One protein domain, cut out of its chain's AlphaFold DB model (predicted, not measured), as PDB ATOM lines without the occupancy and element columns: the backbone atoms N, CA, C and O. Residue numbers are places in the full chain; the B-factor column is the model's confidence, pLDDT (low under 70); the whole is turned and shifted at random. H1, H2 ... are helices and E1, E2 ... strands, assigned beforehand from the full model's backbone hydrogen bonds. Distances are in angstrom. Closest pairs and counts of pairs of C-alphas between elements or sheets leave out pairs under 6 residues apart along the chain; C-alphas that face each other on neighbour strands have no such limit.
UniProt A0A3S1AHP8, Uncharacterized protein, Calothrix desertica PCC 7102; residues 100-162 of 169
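Overview. This is residues 100 to 162 of the 169 residues of an uncharacterized protein of Calothrix desertica PCC 7102 (UniProt A0A3S1AHP8). A two-stranded antiparallel ribbon, E1 and E2, and a helical hairpin, H1 and H2, make a V, meeting where E1 ends and H1 begins. The far end of E2 turns away from the ribbon, and the long H1 reaches beyond the shorter H2. The printed part has 63 residues with two named helices and two named strands in the order E1, H1, H2, E2, and its class is mixed, helices and strands. It is loose, with a radius of gyration of the C-alphas of 14.1 A, and spans 38 by 30 by 19 A.

Along the chain. E1, residues 100 to 107, begins at C-alpha 100 (23.441, 56.378, 10.016) and is 21.1 A long. E2, residues 150 to 161, is 25.6 A long and ends at C-alpha 161 (33.968, 52.343, 13.037). H1, residues 108 to 126, is 27.7 A long and begins at C-alpha 108 (15.952, 39.707, -2.298). H2, residues 134 to 143, is 14.3 A long.

Arrangement. E1 and E2 are antiparallel, with 143 degrees between their directions; N 102 and O 155 are 2.8 A apart and N 153 and O 104 2.9 A, both within hydrogen-bond range. E2 bends by 88 degrees at residue 158. The closest C-alphas of H1 and E2, Leu 108 and Leu 150, are 6.2 A apart. H1 touches H2 with residues 110 to 117 alone; the closest C-alphas, Ala 110 and Val 141, are 5.0 A apart. These two helices form a hairpin, with a shallow tilt of 29 degrees, opposite ways. E1 and H2 are apart. Every O i to N i+4 pair is within hydrogen-bond range in H2, and 13 of 15 in H1.

Size, cuts and confidence. The C-alphas farthest apart, Lys 127 and Ser 162, are 41.0 A apart. The printed part has no cut. The link from E1 to H1 is tight, those from H1 to H2 and from H2 to E2 are short, and no link is long. Mean pLDDT of the printed part is 85.2; residues 125, 160 and 162 are under 70.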
ATOM      1  N   TYR A 100      22.683  56.405  11.244       80.00
ATOM      2  CA  TYR A 100      23.441  56.378  10.016       80.00
ATOM      3  C   TYR A 100      22.677  55.542   8.996       80.00
ATOM      4  O   TYR A 100      22.332  54.381   9.232       80.00
ATOM      5  N   ASP A 101      22.391  56.161   7.862       82.44
ATOM      6  CA  ASP A 101      21.711  55.499   6.770       82.44
ATOM      7  C   ASP A 101      22.744  54.691   5.970       82.44
ATOM      8  O   ASP A 101      23.611  55.245   5.295       82.44
ATOM      9  N   ILE A 102      22.655  53.369   6.066       83.19
ATOM     10  CA  ILE A 102      23.436  52.431   5.265       83.19
ATOM     11  C   ILE A 102      22.631  52.132   4.006       83.19
ATOM     12  O   ILE A 102      21.463  51.747   4.076       83.19
ATOM     13  N   THR A 103      23.261  52.310   2.851       86.94
ATOM     14  CA  THR A 103      22.698  51.930   1.556       86.94
ATOM     15  C   THR A 103      23.566  50.832   0.971       86.94
ATOM     16  O   THR A 103      24.775  51.012   0.839       86.94
ATOM     17  N   ALA A 104      22.956  49.688   0.674       85.56
ATOM     18  CA  ALA A 104      23.643  48.538   0.109       85.56
ATOM     19  C   ALA A 104      22.718  47.787  -0.848       85.56
ATOM     20  O   ALA A 104      21.497  47.777  -0.671       85.56
ATOM     21  N   GLU A 105      23.317  47.147  -1.845       88.56
ATOM     22  CA  GLU A 105      22.635  46.153  -2.662       88.56
ATOM     23  C   GLU A 105      22.527  44.853  -1.871       88.56
ATOM     24  O   GLU A 105      23.522  44.328  -1.366       88.56
ATOM     25  N   VAL A 106      21.305  44.353  -1.726       87.25
ATOM     26  CA  VAL A 106      21.017  43.115  -1.003       87.25
ATOM     27  C   VAL A 106      20.226  42.175  -1.899       87.25
ATOM     28  O   VAL A 106      19.352  42.610  -2.646       87.25
ATOM     29  N   SER A 107      20.530  40.882  -1.815       91.94
ATOM     30  CA  SER A 107      19.762  39.845  -2.508       91.94
ATOM     31  C   SER A 107      18.367  39.745  -1.901       91.94
ATOM     32  O   SER A 107      18.224  39.562  -0.685       91.94
ATOM     33  N   LEU A 108      17.338  39.843  -2.741       90.69
ATOM     34  CA  LEU A 108      15.952  39.707  -2.298       90.69
ATOM     35  C   LEU A 108      15.667  38.313  -1.742       90.69
ATOM     36  O   LEU A 108      14.968  38.192  -0.734       90.69
ATOM     37  N   ALA A 109      16.249  37.271  -2.337       90.19
ATOM     38  CA  ALA A 109      16.156  35.908  -1.834       90.19
ATOM     39  C   ALA A 109      16.754  35.764  -0.426       90.19
ATOM     40  O   ALA A 109      16.111  35.178   0.448       90.19
ATOM     41  N   ALA A 110      17.929  36.351  -0.167       90.06
ATOM     42  CA  ALA A 110      18.522  36.352   1.173       90.06
ATOM     43  C   ALA A 110      17.659  37.124   2.184       90.06
ATOM     44  O   ALA A 110      17.466  36.674   3.314       90.06
ATOM     45  N   PHE A 111      17.101  38.269   1.779       88.25
ATOM     46  CA  PHE A 111      16.236  39.076   2.638       88.25
ATOM     47  C   PHE A 111      14.939  38.335   3.003       88.25
ATOM     48  O   PHE A 111      14.541  38.305   4.166       88.25
ATOM     49  N   ALA A 112      14.307  37.679   2.027       90.62
ATOM     50  CA  ALA A 112      13.120  36.861   2.254       90.62
ATOM     51  C   ALA A 112      13.413  35.661   3.169       90.62
ATOM     52  O   ALA A 112      12.587  35.309   4.010       90.62
ATOM     53  N   GLU A 113      14.587  35.042   3.032       92.56
ATOM     54  CA  GLU A 113      15.002  33.954   3.915       92.56
ATOM     55  C   GLU A 113      15.242  34.443   5.351       92.56
ATOM     56  O   GLU A 113      14.871  33.752   6.297       92.56
ATOM     57  N   ALA A 114      15.780  35.652   5.542       90.50
ATOM     58  CA  ALA A 114      15.957  36.230   6.874       90.50
ATOM     59  C   ALA A 114      14.618  36.392   7.619       90.50
ATOM     60  O   ALA A 114      14.521  36.013   8.789       90.50
ATOM     61  N   GLU A 115      13.574  36.874   6.935       90.31
ATOM     62  CA  GLU A 115      12.222  36.959   7.509       90.31
ATOM     63  C   GLU A 115      11.652  35.569   7.831       90.31
ATOM     64  O   GLU A 115      11.137  35.355   8.929       90.31
ATOM     65  N   ARG A 116      11.837  34.571   6.954       91.88
ATOM     66  CA  ARG A 116      11.405  33.188   7.242       91.88
ATOM     67  C   ARG A 116      12.104  32.598   8.461       91.88
ATOM     68  O   ARG A 116      11.468  31.926   9.269       91.88
ATOM     69  N   GLN A 117      13.410  32.823   8.606       90.94
ATOM     70  CA  GLN A 117      14.163  32.332   9.759       90.94
ATOM     71  C   GLN A 117      13.692  33.004  11.054       90.94
ATOM     72  O   GLN A 117      13.584  32.335  12.083       90.94
ATOM     73  N   LYS A 118      13.352  34.297  11.006       89.31
ATOM     74  CA  LYS A 118      12.741  35.014  12.130       89.31
ATOM     75  C   LYS A 118      11.384  34.411  12.512       89.31
ATOM     76  O   LYS A 118      11.204  34.046  13.672       89.31
ATOM     77  N   GLU A 119      10.477  34.217  11.556       88.62
ATOM     78  CA  GLU A 119       9.172  33.576  11.795       88.62
ATOM     79  C   GLU A 119       9.322  32.148  12.344       88.62
ATOM     80  O   GLU A 119       8.609  31.720  13.257       88.62
ATOM     81  N   TYR A 120      10.286  31.389  11.817       87.12
ATOM     82  CA  TYR A 120      10.594  30.048  12.299       87.12
ATOM     83  C   TYR A 120      11.106  30.066  13.746       87.12
ATOM     84  O   TYR A 120      10.687  29.245  14.563       87.12
ATOM     85  N   TYR A 121      11.962  31.029  14.096       87.56
ATOM     86  CA  TYR A 121      12.471  31.205  15.455       87.56
ATOM     87  C   TYR A 121      11.369  31.604  16.449       87.56
ATOM     88  O   TYR A 121      11.314  31.064  17.559       87.56
ATOM     89  N   GLU A 122      10.487  32.524  16.057       86.19
ATOM     90  CA  GLU A 122       9.351  32.976  16.869       86.19
ATOM     91  C   GLU A 122       8.339  31.837  17.079       86.19
ATOM     92  O   GLU A 122       8.011  31.495  18.216       86.19
ATOM     93  N   SER A 123       7.941  31.145  16.007       84.38
ATOM     94  CA  SER A 123       6.965  30.045  16.074       84.38
ATOM     95  C   SER A 123       7.491  28.771  16.750       84.38
ATOM     96  O   SER A 123       6.705  27.975  17.273       84.38
ATOM     97  N   ALA A 124       8.812  28.555  16.788       81.12
ATOM     98  CA  ALA A 124       9.411  27.455  17.543       81.12
ATOM     99  C   ALA A 124       9.155  27.587  19.055       81.12
ATOM    100  O   ALA A 124       8.969  26.569  19.726       81.12
ATOM    101  N   ALA A 125       9.078  28.821  19.575       67.81
ATOM    102  CA  ALA A 125       8.753  29.082  20.976       67.81
ATOM    103  C   ALA A 125       7.304  28.697  21.318       67.81
ATOM    104  O   ALA A 125       7.057  28.124  22.376       67.81
ATOM    105  N   GLU A 126       6.363  28.955  20.408       72.88
ATOM    106  CA  GLU A 126       4.938  28.654  20.598       72.88
ATOM    107  C   GLU A 126       4.629  27.155  20.488       72.88
ATOM    108  O   GLU A 126       3.734  26.642  21.155       72.88
ATOM    109  N   LYS A 127       5.381  26.432  19.649       76.81
ATOM    110  CA  LYS A 127       5.136  25.012  19.333       76.81
ATOM    111  C   LYS A 127       5.987  24.037  20.153       76.81
ATOM    112  O   LYS A 127       6.004  22.848  19.837       76.81
ATOM    113  N   GLY A 128       6.726  24.520  21.156       70.88
ATOM    114  CA  GLY A 128       7.593  23.691  22.003       70.88
ATOM    115  C   GLY A 128       8.737  23.001  21.247       70.88
ATOM    116  O   GLY A 128       9.234  21.967  21.690       70.88
ATOM    117  N   LYS A 129       9.141  23.537  20.087       78.00
ATOM    118  CA  LYS A 129      10.249  23.006  19.280       78.00
ATOM    119  C   LYS A 129      11.563  23.671  19.681       78.00
ATOM    120  O   LYS A 129      11.586  24.803  20.162       78.00
ATOM    121  N   SER A 130      12.681  22.980  19.456       78.88
ATOM    122  CA  SER A 130      13.999  23.579  19.660       78.88
ATOM    123  C   SER A 130      14.219  24.723  18.670       78.88
ATOM    124  O   SER A 130      14.033  24.577  17.460       78.88
ATOM    125  N   LYS A 131      14.609  25.885  19.199       84.12
ATOM    126  CA  LYS A 131      14.939  27.058  18.389       84.12
ATOM    127  C   LYS A 131      16.166  26.761  17.518       84.12
ATOM    128  O   LYS A 131      17.109  26.129  18.008       84.12
ATOM    129  N   PRO A 132      16.188  27.200  16.248       82.56
ATOM    130  CA  PRO A 132      17.400  27.122  15.441       82.56
ATOM    131  C   PRO A 132      18.523  27.931  16.111       82.56
ATOM    132  O   PRO A 132      18.267  28.966  16.729       82.56
ATOM    133  N   SER A 133      19.769  27.459  16.010       88.75
ATOM    134  CA  SER A 133      20.915  28.253  16.463       88.75
ATOM    135  C   SER A 133      21.141  29.430  15.515       88.75
ATOM    136  O   SER A 133      20.872  29.330  14.315       88.75
ATOM    137  N   LEU A 134      21.683  30.528  16.048       86.94
ATOM    138  CA  LEU A 134      21.976  31.728  15.265       86.94
ATOM    139  C   LEU A 134      22.875  31.414  14.057       86.94
ATOM    140  O   LEU A 134      22.617  31.882  12.955       86.94
ATOM    141  N   GLU A 135      23.879  30.554  14.238       91.06
ATOM    142  CA  GLU A 135      24.793  30.131  13.168       91.06
ATOM    143  C   GLU A 135      24.056  29.430  12.020       91.06
ATOM    144  O   GLU A 135      24.344  29.685  10.850       91.06
ATOM    145  N   LYS A 136      23.073  28.575  12.337       89.38
ATOM    146  CA  LYS A 136      22.266  27.878  11.326       89.38
ATOM    147  C   LYS A 136      21.379  28.850  10.556       89.38
ATOM    148  O   LYS A 136      21.281  28.728   9.339       89.38
ATOM    149  N   MET A 137      20.783  29.821  11.247       90.00
ATOM    150  CA  MET A 137      19.961  30.858  10.615       90.00
ATOM    151  C   MET A 137      20.802  31.724   9.670       90.00
ATOM    152  O   MET A 137      20.420  31.920   8.520       90.00
ATOM    153  N   ILE A 138      21.979  32.174  10.119       89.94
ATOM    154  CA  ILE A 138      22.917  32.951   9.293       89.94
ATOM    155  C   ILE A 138      23.337  32.148   8.060       89.94
ATOM    156  O   ILE A 138      23.302  32.664   6.946       89.94
ATOM    157  N   THR A 139      23.688  30.874   8.241       92.31
ATOM    158  CA  THR A 139      24.089  29.998   7.131       92.31
ATOM    159  C   THR A 139      22.969  29.838   6.101       92.31
ATOM    160  O   THR A 139      23.234  29.888   4.903       92.31
ATOM    161  N   ALA A 140      21.713  29.691   6.537       90.50
ATOM    162  CA  ALA A 140      20.569  29.602   5.628       90.50
ATOM    163  C   ALA A 140      20.399  30.877   4.787       90.50
ATOM    164  O   ALA A 140      20.240  30.788   3.571       90.50
ATOM    165  N   VAL A 141      20.516  32.052   5.414       92.19
ATOM    166  CA  VAL A 141      20.428  33.353   4.728       92.19
ATOM    167  C   VAL A 141      21.553  33.526   3.708       92.19
ATOM    168  O   VAL A 141      21.294  33.933   2.577       92.19
ATOM    169  N   LEU A 142      22.791  33.180   4.075       91.19
ATOM    170  CA  LEU A 142      23.940  33.259   3.166       91.19
ATOM    171  C   LEU A 142      23.789  32.310   1.970       91.19
ATOM    172  O   LEU A 142      24.084  32.695   0.846       91.19
ATOM    173  N   ASN A 143      23.279  31.096   2.187       92.69
ATOM    174  CA  ASN A 143      23.056  30.129   1.109       92.69
ATOM    175  C   ASN A 143      21.907  30.519   0.168       92.69
ATOM    176  O   ASN A 143      21.882  30.085  -0.981       92.69
ATOM    177  N   ALA A 144      20.943  31.306   0.649       90.69
ATOM    178  CA  ALA A 144      19.847  31.821  -0.163       90.69
ATOM    179  C   ALA A 144      20.252  33.031  -1.021       90.69
ATOM    180  O   ALA A 144      19.471  33.450  -1.874       90.69
ATOM    181  N   GLN A 145      21.449  33.587  -0.808       89.62
ATOM    182  CA  GLN A 145      21.946  34.740  -1.546       89.62
ATOM    183  C   GLN A 145      22.074  34.442  -3.039       89.62
ATOM    184  O   GLN A 145      22.654  33.436  -3.451       89.62
ATOM    185  N   ARG A 146      21.579  35.372  -3.854       88.75
ATOM    186  CA  ARG A 146      21.763  35.373  -5.302       88.75
ATOM    187  C   ARG A 146      22.328  36.707  -5.773       88.75
ATOM    188  O   ARG A 146      22.284  37.710  -5.065       88.75
ATOM    189  N   THR A 147      22.930  36.693  -6.954       87.88
ATOM    190  CA  THR A 147      23.556  37.871  -7.571       87.88
ATOM    191  C   THR A 147      22.708  38.472  -8.689       87.88
ATOM    192  O   THR A 147      23.023  39.557  -9.168       87.88
ATOM    193  N   ASP A 148      21.641  37.787  -9.102       90.12
ATOM    194  CA  ASP A 148      20.718  38.192 -10.162       90.12
ATOM    195  C   ASP A 148      19.473  38.937  -9.642       90.12
ATOM    196  O   ASP A 148      18.688  39.438 -10.443       90.12
ATOM    197  N   ASP A 149      19.303  39.050  -8.319       89.38
ATOM    198  CA  ASP A 149      18.128  39.641  -7.663       89.38
ATOM    199  C   ASP A 149      18.472  40.746  -6.647       89.38
ATOM    200  O   ASP A 149      17.814  40.909  -5.615       89.38
ATOM    201  N   LEU A 150      19.531  41.502  -6.933       89.81
ATOM    202  CA  LEU A 150      20.006  42.572  -6.064       89.81
ATOM    203  C   LEU A 150      19.069  43.787  -6.106       89.81
ATOM    204  O   LEU A 150      18.789  44.346  -7.166       89.81
ATOM    205  N   GLU A 151      18.630  44.238  -4.930       90.25
ATOM    206  CA  GLU A 151      17.885  45.485  -4.761       90.25
ATOM    207  C   GLU A 151      18.636  46.418  -3.809       90.25
ATOM    208  O   GLU A 151      19.147  46.005  -2.764       90.25
ATOM    209  N   THR A 152      18.680  47.708  -4.140       89.69
ATOM    210  CA  THR A 152      19.207  48.717  -3.220       89.69
ATOM    211  C   THR A 152      18.250  48.888  -2.044       89.69
ATOM    212  O   THR A 152      17.131  49.377  -2.205       89.69
ATOM    213  N   LYS A 153      18.700  48.550  -0.834       84.19
ATOM    214  CA  LYS A 153      17.963  48.821   0.404       84.19
ATOM    215  C   LYS A 153      18.677  49.868   1.242       84.19
ATOM    216  O   LYS A 153      19.904  49.949   1.292       84.19
ATOM    217  N   LYS A 154      17.866  50.674   1.926       86.00
ATOM    218  CA  LYS A 154      18.313  51.673   2.892       86.00
ATOM    219  C   LYS A 154      17.918  51.212   4.289       86.00
ATOM    220  O   LYS A 154      16.731  51.075   4.575       86.00
ATOM    221  N   VAL A 155      18.905  50.995   5.149       81.81
ATOM    222  CA  VAL A 155      18.702  50.597   6.545       81.81
ATOM    223  C   VAL A 155      19.322  51.652   7.443       81.81
ATOM    224  O   VAL A 155      20.443  52.098   7.212       81.81
ATOM    225  N   ARG A 156      18.588  52.059   8.477       82.06
ATOM    226  CA  ARG A 156      19.094  52.980   9.489       82.06
ATOM    227  C   ARG A 156      19.666  52.184  10.651       82.06
ATOM    228  O   ARG A 156      18.949  51.395  11.259       82.06
ATOM    229  N   ALA A 157      20.937  52.409  10.954       78.75
ATOM    230  CA  ALA A 157      21.638  51.738  12.037       78.75
ATOM    231  C   ALA A 157      22.524  52.722  12.806       78.75
ATOM    232  O   ALA A 157      22.858  53.803  12.317       78.75
ATOM    233  N   ASP A 158      22.923  52.334  14.011       74.50
ATOM    234  CA  ASP A 158      23.965  53.045  14.739       74.50
ATOM    235  C   ASP A 158      25.330  52.537  14.263       74.50
ATOM    236  O   ASP A 158      25.604  51.337  14.245       74.50
ATOM    237  N   LEU A 159      26.177  53.460  13.813       73.50
ATOM    238  CA  LEU A 159      27.479  53.171  13.228       73.50
ATOM    239  C   LEU A 159      28.567  53.310  14.289       73.50
ATOM    240  O   LEU A 159      28.719  54.388  14.863       73.50
ATOM    241  N   SER A 160      29.392  52.275  14.453       69.00
ATOM    242  CA  SER A 160      30.708  52.373  15.084       69.00
ATOM    243  C   SER A 160      31.788  51.896  14.108       69.00
ATOM    244  O   SER A 160      31.708  50.803  13.548       69.00
ATOM    245  N   LYS A 161      32.803  52.730  13.851       70.25
ATOM    246  CA  LYS A 161      33.968  52.343  13.037       70.25
ATOM    247  C   LYS A 161      35.152  52.027  13.940       70.25
ATOM    248  O   LYS A 161      35.653  52.892  14.658       70.25
ATOM    249  N   SER A 162      35.624  50.792  13.874       58.31
ATOM    250  CA  SER A 162      36.905  50.389  14.457       58.31
ATOM    251  C   SER A 162      38.043  50.876  13.560       58.31
ATOM    252  O   SER A 162      37.938  50.772  12.339       58.31
TER     253      SER A 162